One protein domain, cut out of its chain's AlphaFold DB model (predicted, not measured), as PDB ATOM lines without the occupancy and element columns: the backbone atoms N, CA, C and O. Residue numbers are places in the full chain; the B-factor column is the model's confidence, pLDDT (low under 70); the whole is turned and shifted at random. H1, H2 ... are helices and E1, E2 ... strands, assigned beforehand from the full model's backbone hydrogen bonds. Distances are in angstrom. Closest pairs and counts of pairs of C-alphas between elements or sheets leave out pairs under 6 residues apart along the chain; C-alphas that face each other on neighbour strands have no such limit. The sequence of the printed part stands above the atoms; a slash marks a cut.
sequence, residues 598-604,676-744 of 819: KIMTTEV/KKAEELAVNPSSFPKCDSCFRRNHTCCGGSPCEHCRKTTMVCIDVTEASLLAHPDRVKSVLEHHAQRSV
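This is residues 598 to 604 and 676 to 744 of the 819 residues of an uncharacterized protein of Gibberella intermedia (UniProt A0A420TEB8). What shape do these atoms make? A short ribbon of two strands, E1 and E2, makes one end, and the small helix H2 lies toward the other; between them the longest helix, H4, crosses the long axis and packs by its first part on the ribbon. The small helices H1 and H3 lie near the first part of H4, and a long loop joins H1 to H2, while a short one of 8 residues joins H2 to H3. What is it built of? The printed part has 76 residues, with named elements in the order E1, E2, H1, H2, H3, H4; the sheet, E1 - E2, is antiparallel, and the class is mixed, helices and strands. How compact is it? It is only just compact, close to loose, with a radius of gyration of the C-alphas of 13.2 A and spans of 41 by 29 by 20 A.

Where are the strands? E1 is residues 598 to 602, 12.7 A long, from C-alpha 598 at (-45.861, -14.558, 10.127). E2 is residues 676 to 683, 19.8 A long. Where are the helices? H1 is residues 692 to 696, 6.1 A; H2 is residues 708 to 713, 8.6 A, from C-alpha 708 at (-20.994, -33.048, 12.365); H3 is residues 722 to 727, 8.6 A. H4 is residues 729 to 742, 20.1 A, and ends at C-alpha 742 at (-41.667, -37.754, 7.518).

How do the strands pair? E1 and E2 are antiparallel neighbours, 138 degrees between directions; N 599 and O 679 are 2.7 A apart and N 601 and O 677 2.8 A, within hydrogen-bond range. What lies by the sheet? The closest C-alphas of E1 and H4 are those of Ile 599 and Pro 729, 5.3 A apart; E2 and H4 are near each other. How do the helices stand? H3 and H4 are close but not clearly touching, Leu 725 and Val 732 having the closest C-alphas at 6.3 A, and are only just about perpendicular at 70.2 degrees. H1 is close to but not clearly touching H4, with the C-alphas of Phe 695 and Arg 731 closest at 7.5 A. H1 and H2 only just touch, with 3 pairs of C-alphas within 8 A, the closest being Cys 694 and His 709 at 7.7 A. Which parts stay apart, and are the helices' backbones regular in their N and O pairs? H2 is apart from H3 and H4, among others. In H1, H2, H3 and H4 every O i to N i+4 pair is within hydrogen-bond range.

How far does it reach? The two C-alphas farthest apart, those of Val 604 and Thr 714, are 41.4 A apart. Where is the cut, and which link is long? Residues 605 to 675 are not printed, and C-alphas 604 and 676 are 8.3 A apart across the cut, in the link from E1 to E2. The link from H1 to H2, 11 residues, is long. Where is confidence low? The mean pLDDT of the printed part is 78.9, and residues 600 to 604, 676 to 678 and 741 to 744 are under 70.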
ATOM      1  N   LYS A 598     -45.191 -15.022  11.342       74.81
ATOM      2  CA  LYS A 598     -45.861 -14.558  10.127       74.81
ATOM      3  C   LYS A 598     -45.033 -14.935   8.899       74.81
ATOM      4  O   LYS A 598     -44.018 -14.308   8.600       74.81
ATOM      5  N   ILE A 599     -45.453 -15.969   8.179       70.69
ATOM      6  CA  ILE A 599     -44.829 -16.427   6.938       70.69
ATOM      7  C   ILE A 599     -45.544 -15.765   5.758       70.69
ATOM      8  O   ILE A 599     -46.741 -15.931   5.547       70.69
ATOM      9  N   MET A 600     -44.806 -15.019   4.938       61.00
ATOM     10  CA  MET A 600     -45.324 -14.541   3.655       61.00
ATOM     11  C   MET A 600     -45.305 -15.692   2.648       61.00
ATOM     12  O   MET A 600     -44.270 -15.978   2.048       61.00
ATOM     13  N   THR A 601     -46.430 -16.371   2.458       59.50
ATOM     14  CA  THR A 601     -46.556 -17.443   1.472       59.50
ATOM     15  C   THR A 601     -46.977 -16.873   0.121       59.50
ATOM     16  O   THR A 601     -47.790 -15.961   0.011       59.50
ATOM     17  N   THR A 602     -46.396 -17.374  -0.967       56.06
ATOM     18  CA  THR A 602     -46.924 -17.084  -2.305       56.06
ATOM     19  C   THR A 602     -48.190 -17.902  -2.508       56.06
ATOM     20  O   THR A 602     -48.100 -19.106  -2.750       56.06
ATOM     21  N   GLU A 603     -49.352 -17.264  -2.404       54.84
ATOM     22  CA  GLU A 603     -50.612 -17.877  -2.803       54.84
ATOM     23  C   GLU A 603     -50.761 -17.642  -4.305       54.84
ATOM     24  O   GLU A 603     -50.864 -16.511  -4.778       54.84
ATOM     25  N   VAL A 604     -50.692 -18.712  -5.089       55.44
ATOM     26  CA  VAL A 604     -50.929 -18.613  -6.527       55.44
ATOM     27  C   VAL A 604     -52.440 -18.560  -6.705       55.44
ATOM     28  O   VAL A 604     -53.082 -19.605  -6.780       55.44
ATOM     29  N   LYS A 676     -48.296 -12.316  -2.735       56.50
ATOM     30  CA  LYS A 676     -47.856 -12.796  -1.422       56.50
ATOM     31  C   LYS A 676     -49.031 -12.670  -0.458       56.50
ATOM     32  O   LYS A 676     -49.515 -11.564  -0.243       56.50
ATOM     33  N   LYS A 677     -49.477 -13.780   0.120       68.19
ATOM     34  CA  LYS A 677     -50.420 -13.817   1.237       68.19
ATOM     35  C   LYS A 677     -49.634 -13.952   2.534       68.19
ATOM     36  O   LYS A 677     -48.650 -14.681   2.599       68.19
ATOM     37  N   ALA A 678     -50.026 -13.202   3.555       69.62
ATOM     38  CA  ALA A 678     -49.486 -13.401   4.891       69.62
ATOM     39  C   ALA A 678     -50.238 -14.567   5.544       69.62
ATOM     40  O   ALA A 678     -51.462 -14.521   5.639       69.62
ATOM     41  N   GLU A 679     -49.518 -15.593   5.973       79.94
ATOM     42  CA  GLU A 679     -50.039 -16.716   6.748       79.94
ATOM     43  C   GLU A 679     -49.332 -16.710   8.107       79.94
ATOM     44  O   GLU A 679     -48.104 -16.687   8.171       79.94
ATOM     45  N   GLU A 680     -50.087 -16.667   9.200       80.81
ATOM     46  CA  GLU A 680     -49.527 -16.738  10.551       80.81
ATOM     47  C   GLU A 680     -49.498 -18.202  10.991       80.81
ATOM     48  O   GLU A 680     -50.531 -18.861  11.074       80.81
ATOM     49  N   LEU A 681     -48.293 -18.728  11.213       82.31
ATOM     50  CA  LEU A 681     -48.045 -20.109  11.613       82.31
ATOM     51  C   LEU A 681     -47.461 -20.112  13.023       82.31
ATOM     52  O   LEU A 681     -46.372 -19.586  13.249       82.31
ATOM     53  N   ALA A 682     -48.169 -20.728  13.968       84.31
ATOM     54  CA  ALA A 682     -47.595 -21.078  15.262       84.31
ATOM     55  C   ALA A 682     -46.596 -22.221  15.053       84.31
ATOM     56  O   ALA A 682     -46.952 -23.281  14.534       84.31
ATOM     57  N   VAL A 683     -45.328 -21.990  15.391       85.56
ATOM     58  CA  VAL A 683     -44.266 -22.978  15.224       85.56
ATOM     59  C   VAL A 683     -43.574 -23.225  16.549       85.56
ATOM     60  O   VAL A 683     -43.159 -22.304  17.247       85.56
ATOM     61  N   ASN A 684     -43.401 -24.499  16.878       83.50
ATOM     62  CA  ASN A 684     -42.658 -24.878  18.062       83.50
ATOM     63  C   ASN A 684     -41.146 -24.858  17.749       83.50
ATOM     64  O   ASN A 684     -40.708 -25.633  16.885       83.50
ATOM     65  N   PRO A 685     -40.320 -24.036  18.428       80.50
ATOM     66  CA  PRO A 685     -38.880 -23.936  18.157       80.50
ATOM     67  C   PRO A 685     -38.136 -25.276  18.256       80.50
ATOM     68  O   PRO A 685     -37.153 -25.499  17.546       80.50
ATOM     69  N   SER A 686     -38.638 -26.210  19.072       81.44
ATOM     70  CA  SER A 686     -38.052 -27.549  19.228       81.44
ATOM     71  C   SER A 686     -38.163 -28.430  17.976       81.44
ATOM     72  O   SER A 686     -37.415 -29.399  17.835       81.44
ATOM     73  N   SER A 687     -39.043 -28.075  17.031       81.81
ATOM     74  CA  SER A 687     -39.216 -28.784  15.755       81.81
ATOM     75  C   SER A 687     -38.143 -28.437  14.715       81.81
ATOM     76  O   SER A 687     -38.125 -29.018  13.628       81.81
ATOM     77  N   PHE A 688     -37.236 -27.502  15.016       84.25
ATOM     78  CA  PHE A 688     -36.189 -27.058  14.098       84.25
ATOM     79  C   PHE A 688     -34.819 -27.641  14.465       84.25
ATOM     80  O   PHE A 688     -34.574 -28.051  15.600       84.25
ATOM     81  N   PRO A 689     -33.875 -27.710  13.507       80.25
ATOM     82  CA  PRO A 689     -32.511 -28.127  13.801       80.25
ATOM     83  C   PRO A 689     -31.897 -27.320  14.951       80.25
ATOM     84  O   PRO A 689     -31.885 -26.101  14.885       80.25
ATOM     85  N   LYS A 690     -31.236 -27.978  15.910       84.31
ATOM     86  CA  LYS A 690     -30.440 -27.342  16.987       84.31
ATOM     87  C   LYS A 690     -29.226 -26.517  16.512       84.31
ATOM     88  O   LYS A 690     -28.313 -26.227  17.266       84.31
ATOM     89  N   CYS A 691     -29.106 -26.228  15.221       90.44
ATOM     90  CA  CYS A 691     -27.948 -25.527  14.683       90.44
ATOM     91  C   CYS A 691     -28.379 -24.431  13.720       90.44
ATOM     92  O   CYS A 691     -28.730 -24.712  12.572       90.44
ATOM     93  N   ASP A 692     -28.255 -23.189  14.168       89.50
ATOM     94  CA  ASP A 692     -28.572 -21.984  13.418       89.50
ATOM     95  C   ASP A 692     -27.766 -21.882  12.116       89.50
ATOM     96  O   ASP A 692     -28.319 -21.690  11.037       89.50
ATOM     97  N   SER A 693     -26.458 -22.149  12.169       86.25
ATOM     98  CA  SER A 693     -25.603 -22.157  10.972       86.25
ATOM     99  C   SER A 693     -26.078 -23.169   9.918       86.25
ATOM    100  O   SER A 693     -26.108 -22.869   8.720       86.25
ATOM    101  N   CYS A 694     -26.510 -24.361  10.347       86.62
ATOM    102  CA  CYS A 694     -27.088 -25.353   9.441       86.62
ATOM    103  C   CYS A 694     -28.475 -24.942   8.934       86.62
ATOM    104  O   CYS A 694     -28.773 -25.174   7.760       86.62
ATOM    105  N   PHE A 695     -29.298 -24.323   9.784       90.50
ATOM    106  CA  PHE A 695     -30.619 -23.816   9.425       90.50
ATOM    107  C   PHE A 695     -30.520 -22.739   8.333       90.50
ATOM    108  O   PHE A 695     -31.076 -22.939   7.249       90.50
ATOM    109  N   ARG A 696     -29.707 -21.692   8.546       85.75
ATOM    110  CA  ARG A 696     -29.505 -20.580   7.595       85.75
ATOM    111  C   ARG A 696     -28.917 -21.024   6.253       85.75
ATOM    112  O   ARG A 696     -29.245 -20.462   5.215       85.75
ATOM    113  N   ARG A 697     -28.041 -22.037   6.250       83.25
ATOM    114  CA  ARG A 697     -27.337 -22.514   5.037       83.25
ATOM    115  C   ARG A 697     -27.996 -23.700   4.339       83.25
ATOM    116  O   ARG A 697     -27.423 -24.238   3.394       83.25
ATOM    117  N   ASN A 698     -29.178 -24.120   4.788       81.94
ATOM    118  CA  ASN A 698     -29.878 -25.288   4.253       81.94
ATOM    119  C   ASN A 698     -29.020 -26.575   4.287       81.94
ATOM    120  O   ASN A 698     -28.965 -27.355   3.336       81.94
ATOM    121  N   HIS A 699     -28.312 -26.800   5.395       80.62
ATOM    122  CA  HIS A 699     -27.560 -28.033   5.625       80.62
ATOM    123  C   HIS A 699     -28.341 -28.997   6.518       80.62
ATOM    124  O   HIS A 699     -29.102 -28.592   7.395       80.62
ATOM    125  N   THR A 700     -28.139 -30.298   6.306       78.44
ATOM    126  CA  THR A 700     -28.702 -31.343   7.164       78.44
ATOM    127  C   THR A 700     -27.956 -31.328   8.498       78.44
ATOM    128  O   THR A 700     -26.764 -31.630   8.547       78.44
ATOM    129  N   CYS A 701     -28.636 -30.942   9.575       79.38
ATOM    130  CA  CYS A 701     -28.080 -31.017  10.922       79.38
ATOM    131  C   CYS A 701     -28.313 -32.423  11.484       79.38
ATOM    132  O   CYS A 701     -29.424 -32.940  11.395       79.38
ATOM    133  N   CYS A 702     -27.290 -33.032  12.083       77.56
ATOM    134  CA  CYS A 702     -27.434 -34.323  12.763       77.56
ATOM    135  C   CYS A 702     -27.970 -34.204  14.203       77.56
ATOM    136  O   CYS A 702     -28.051 -35.212  14.892       77.56
ATOM    137  N   GLY A 703     -28.285 -32.992  14.678       77.12
ATOM    138  CA  GLY A 703     -28.824 -32.745  16.022       77.12
ATOM    139  C   GLY A 703     -27.811 -32.844  17.170       77.12
ATOM    140  O   GLY A 703     -28.155 -32.505  18.297       77.12
ATOM    141  N   GLY A 704     -26.572 -33.273  16.906       75.06
ATOM    142  CA  GLY A 704     -25.495 -33.242  17.899       75.06
ATOM    143  C   GLY A 704     -25.027 -31.817  18.205       75.06
ATOM    144  O   GLY A 704     -25.114 -30.946  17.340       75.06
ATOM    145  N   SER A 705     -24.468 -31.608  19.398       72.56
ATOM    146  CA  SER A 705     -23.835 -30.347  19.805       72.56
ATOM    147  C   SER A 705     -22.349 -30.586  20.128       72.56
ATOM    148  O   SER A 705     -22.047 -31.151  21.177       72.56
ATOM    149  N   PRO A 706     -21.403 -30.198  19.241       77.06
ATOM    150  CA  PRO A 706     -21.619 -29.600  17.923       77.06
ATOM    151  C   PRO A 706     -22.029 -30.630  16.860       77.06
ATOM    152  O   PRO A 706     -21.566 -31.773  16.868       77.06
ATOM    153  N   CYS A 707     -22.841 -30.206  15.889       84.25
ATOM    154  CA  CYS A 707     -23.254 -31.090  14.804       84.25
ATOM    155  C   CYS A 707     -22.056 -31.429  13.899       84.25
ATOM    156  O   CYS A 707     -21.075 -30.683  13.826       84.25
ATOM    157  N   GLU A 708     -22.114 -32.549  13.176       79.38
ATOM    158  CA  GLU A 708     -20.994 -33.048  12.365       79.38
ATOM    159  C   GLU A 708     -20.533 -32.025  11.313       79.38
ATOM    160  O   GLU A 708     -19.336 -31.881  11.055       79.38
ATOM    161  N   HIS A 709     -21.475 -31.270  10.743       80.38
ATOM    162  CA  HIS A 709     -21.165 -30.197   9.808       80.38
ATOM    163  C   HIS A 709     -20.363 -29.076  10.483       80.38
ATOM    164  O   HIS A 709     -19.290 -28.730   9.992       80.38
ATOM    165  N   CYS A 710     -20.824 -28.566  11.628       81.81
ATOM    166  CA  CYS A 710     -20.125 -27.537  12.404       81.81
ATOM    167  C   CYS A 710     -18.761 -28.018  12.910       81.81
ATOM    168  O   CYS A 710     -17.782 -27.277  12.844       81.81
ATOM    169  N   ARG A 711     -18.646 -29.294  13.299       81.25
ATOM    170  CA  ARG A 711     -17.366 -29.917  13.665       81.25
ATOM    171  C   ARG A 711     -16.379 -29.936  12.492       81.25
ATOM    172  O   ARG A 711     -15.202 -29.646  12.685       81.25
ATOM    173  N   LYS A 712     -16.844 -30.239  11.274       79.75
ATOM    174  CA  LYS A 712     -16.014 -30.252  10.050       79.75
ATOM    175  C   LYS A 712     -15.629 -28.856   9.565       79.75
ATOM    176  O   LYS A 712     -14.561 -28.696   8.977       79.75
ATOM    177  N   THR A 713     -16.492 -27.865   9.772       77.25
ATOM    178  CA  THR A 713     -16.277 -26.476   9.334       77.25
ATOM    179  C   THR A 713     -15.719 -25.579  10.432       77.25
ATOM    180  O   THR A 713     -15.543 -24.383  10.201       77.25
ATOM    181  N   THR A 714     -15.407 -26.142  11.605       81.31
ATOM    182  CA  THR A 714     -14.918 -25.416  12.791       81.31
ATOM    183  C   THR A 714     -15.831 -24.259  13.210       81.31
ATOM    184  O   THR A 714     -15.362 -23.253  13.732       81.31
ATOM    185  N   MET A 715     -17.138 -24.386  12.962       77.69
ATOM    186  CA  MET A 715     -18.132 -23.399  13.380       77.69
ATOM    187  C   MET A 715     -18.706 -23.748  14.747       77.69
ATOM    188  O   MET A 715     -18.825 -24.922  15.104       77.69
ATOM    189  N   VAL A 716     -19.085 -22.717  15.499       80.56
ATOM    190  CA  VAL A 716     -19.828 -22.884  16.748       80.56
ATOM    191  C   VAL A 716     -21.246 -23.323  16.393       80.56
ATOM    192  O   VAL A 716     -21.917 -22.702  15.568       80.56
ATOM    193  N   CYS A 717     -21.677 -24.437  16.976       86.12
ATOM    194  CA  CYS A 717     -23.046 -24.908  16.857       86.12
ATOM    195  C   CYS A 717     -23.880 -24.144  17.886       86.12
ATOM    196  O   CYS A 717     -23.771 -24.427  19.073       86.12
ATOM    197  N   ILE A 718     -24.626 -23.146  17.423       87.44
ATOM    198  CA  ILE A 718     -25.550 -22.353  18.240       87.44
ATOM    199  C   ILE A 718     -26.959 -22.832  17.913       87.44
ATOM    200  O   ILE A 718     -27.235 -23.083  16.736       87.44
ATOM    201  N   ASP A 719     -27.821 -22.968  18.916       87.62
ATOM    202  CA  ASP A 719     -29.222 -23.330  18.710       87.62
ATOM    203  C   ASP A 719     -29.942 -22.304  17.825       87.62
ATOM    204  O   ASP A 719     -29.583 -21.125  17.774       87.62
ATOM    205  N   VAL A 720     -30.936 -22.769  17.064       88.94
ATOM    206  CA  VAL A 720     -31.792 -21.870  16.284       88.94
ATOM    207  C   VAL A 720     -32.570 -20.997  17.261       88.94
ATOM    208  O   VAL A 720     -33.273 -21.504  18.128       88.94
ATOM    209  N   THR A 721     -32.421 -19.686  17.113       90.06
ATOM    210  CA  THR A 721     -33.131 -18.695  17.928       90.06
ATOM    211  C   THR A 721     -34.440 -18.287  17.260       90.06
ATOM    212  O   THR A 721     -34.592 -18.432  16.045       90.06
ATOM    213  N   GLU A 722     -35.362 -17.707  18.023       87.69
ATOM    214  CA  GLU A 722     -36.577 -17.085  17.487       87.69
ATOM    215  C   GLU A 722     -36.259 -16.055  16.390       87.69
ATOM    216  O   GLU A 722     -36.823 -16.111  15.295       87.69
ATOM    217  N   ALA A 723     -35.258 -15.198  16.620       86.38
ATOM    218  CA  ALA A 723     -34.793 -14.223  15.634       86.38
ATOM    219  C   ALA A 723     -34.352 -14.886  14.314       86.38
ATOM    220  O   ALA A 723     -34.601 -14.355  13.231       86.38
ATOM    221  N   SER A 724     -33.734 -16.068  14.382       88.31
ATOM    222  CA  SER A 724     -33.353 -16.838  13.195       88.31
ATOM    223  C   SER A 724     -34.557 -17.391  12.437       88.31
ATOM    224  O   SER A 724     -34.534 -17.410  11.205       88.31
ATOM    225  N   LEU A 725     -35.592 -17.852  13.145       91.38
ATOM    226  CA  LEU A 725     -36.820 -18.349  12.525       91.38
ATOM    227  C   LEU A 725     -37.575 -17.202  11.830       91.38
ATOM    228  O   LEU A 725     -37.961 -17.347  10.669       91.38
ATOM    229  N   LEU A 726     -37.687 -16.043  12.489       85.25
ATOM    230  CA  LEU A 726     -38.298 -14.827  11.936       85.25
ATOM    231  C   LEU A 726     -37.530 -14.279  10.723       85.25
ATOM    232  O   LEU A 726     -38.140 -13.848   9.747       85.25
ATOM    233  N   ALA A 727     -36.193 -14.335  10.737       86.00
ATOM    234  CA  ALA A 727     -35.359 -13.870   9.626       86.00
ATOM    235  C   ALA A 727     -35.419 -14.774   8.377       86.00
ATOM    236  O   ALA A 727     -34.999 -14.361   7.292       86.00
ATOM    237  N   HIS A 728     -35.909 -16.014   8.506       88.75
ATOM    238  CA  HIS A 728     -35.891 -17.013   7.432       88.75
ATOM    239  C   HIS A 728     -37.218 -17.797   7.301       88.75
ATOM    240  O   HIS A 728     -37.209 -19.032   7.355       88.75
ATOM    241  N   PRO A 729     -38.356 -17.127   7.041       84.50
ATOM    242  CA  PRO A 729     -39.686 -17.748   7.033       84.50
ATOM    243  C   PRO A 729     -39.850 -18.841   5.958       84.50
ATOM    244  O   PRO A 729     -40.439 -19.890   6.217       84.50
ATOM    245  N   ASP A 730     -39.239 -18.682   4.778       79.12
ATOM    246  CA  ASP A 730     -39.236 -19.720   3.730       79.12
ATOM    247  C   ASP A 730     -38.564 -21.018   4.202       79.12
ATOM    248  O   ASP A 730     -38.931 -22.131   3.808       79.12
ATOM    249  N   ARG A 731     -37.554 -20.883   5.070       85.19
ATOM    250  CA  ARG A 731     -36.827 -22.021   5.620       85.19
ATOM    251  C   ARG A 731     -37.646 -22.733   6.683       85.19
ATOM    252  O   ARG A 731     -37.658 -23.963   6.684       85.19
ATOM    253  N   VAL A 732     -38.331 -21.967   7.532       86.94
ATOM    254  CA  VAL A 732     -39.287 -22.477   8.521       86.94
ATOM    255  C   VAL A 732     -40.314 -23.369   7.821       86.94
ATOM    256  O   VAL A 732     -40.420 -24.552   8.144       86.94
ATOM    257  N   LYS A 733     -40.953 -22.855   6.763       84.06
ATOM    258  CA  LYS A 733     -41.923 -23.605   5.953       84.06
ATOM    259  C   LYS A 733     -41.336 -24.886   5.358       84.06
ATOM    260  O   LYS A 733     -41.905 -25.959   5.526       84.06
ATOM    261  N   SER A 734     -40.164 -24.804   4.725       82.19
ATOM    262  CA  SER A 734     -39.501 -25.974   4.129       82.19
ATOM    263  C   SER A 734     -39.183 -27.074   5.151       82.19
ATOM    264  O   SER A 734     -39.250 -28.257   4.814       82.19
ATOM    265  N   VAL A 735     -38.811 -26.709   6.383       83.56
ATOM    266  CA  VAL A 735     -38.553 -27.675   7.460       83.56
ATOM    267  C   VAL A 735     -39.861 -28.312   7.932       83.56
ATOM    268  O   VAL A 735     -39.910 -29.534   8.046       83.56
ATOM    269  N   LEU A 736     -40.922 -27.524   8.126       85.06
ATOM    270  CA  LEU A 736     -42.243 -28.027   8.523       85.06
ATOM    271  C   LEU A 736     -42.851 -28.962   7.468       85.06
ATOM    272  O   LEU A 736     -43.294 -30.055   7.810       85.06
ATOM    273  N   GLU A 737     -42.786 -28.600   6.184       80.50
ATOM    274  CA  GLU A 737     -43.225 -29.459   5.072       80.50
ATOM    275  C   GLU A 737     -42.456 -30.786   5.050       80.50
ATOM    276  O   GLU A 737     -43.032 -31.855   4.851       80.50
ATOM    277  N   HIS A 738     -41.147 -30.739   5.296       76.44
ATOM    278  CA  HIS A 738     -40.312 -31.934   5.342       76.44
ATOM    279  C   HIS A 738     -40.588 -32.801   6.584       76.44
ATOM    280  O   HIS A 738     -40.504 -34.028   6.504       76.44
ATOM    281  N   HIS A 739     -40.933 -32.196   7.724       76.94
ATOM    282  CA  HIS A 739     -41.391 -32.920   8.913       76.94
ATOM    283  C   HIS A 739     -42.753 -33.586   8.679       76.94
ATOM    284  O   HIS A 739     -42.882 -34.777   8.954       76.94
ATOM    285  N   ALA A 740     -43.709 -32.877   8.072       73.94
ATOM    286  CA  ALA A 740     -45.013 -33.423   7.693       73.94
ATOM    287  C   ALA A 740     -44.896 -34.591   6.692       73.94
ATOM    288  O   ALA A 740     -45.640 -35.563   6.768       73.94
ATOM    289  N   GLN A 741     -43.911 -34.550   5.786       67.75
ATOM    290  CA  GLN A 741     -43.604 -35.663   4.876       67.75
ATOM    291  C   GLN A 741     -42.968 -36.877   5.579       67.75
ATOM    292  O   GLN A 741     -43.023 -37.986   5.046       67.75
ATOM    293  N   ARG A 742     -42.341 -36.690   6.750       60.28
ATOM    294  CA  ARG A 742     -41.667 -37.754   7.518       60.28
ATOM    295  C   ARG A 742     -42.569 -38.463   8.525       60.28
ATOM    296  O   ARG A 742     -42.239 -39.579   8.908       60.28
ATOM    297  N   SER A 743     -43.679 -37.856   8.938       56.34
ATOM    298  CA  SER A 743     -44.642 -38.448   9.879       56.34
ATOM    299  C   SER A 743     -45.612 -39.457   9.240       56.34
ATOM    300  O   SER A 743     -46.537 -39.911   9.904       56.34
ATOM    301  N   VAL A 744     -45.416 -39.832   7.969       48.12
ATOM    302  CA  VAL A 744     -46.274 -40.783   7.238       48.12
ATOM    303  C   VAL A 744     -45.618 -42.181   7.204       48.12
ATOM    304  O   VAL A 744     -44.404 -42.260   6.991       48.12
TER     305      VAL A 744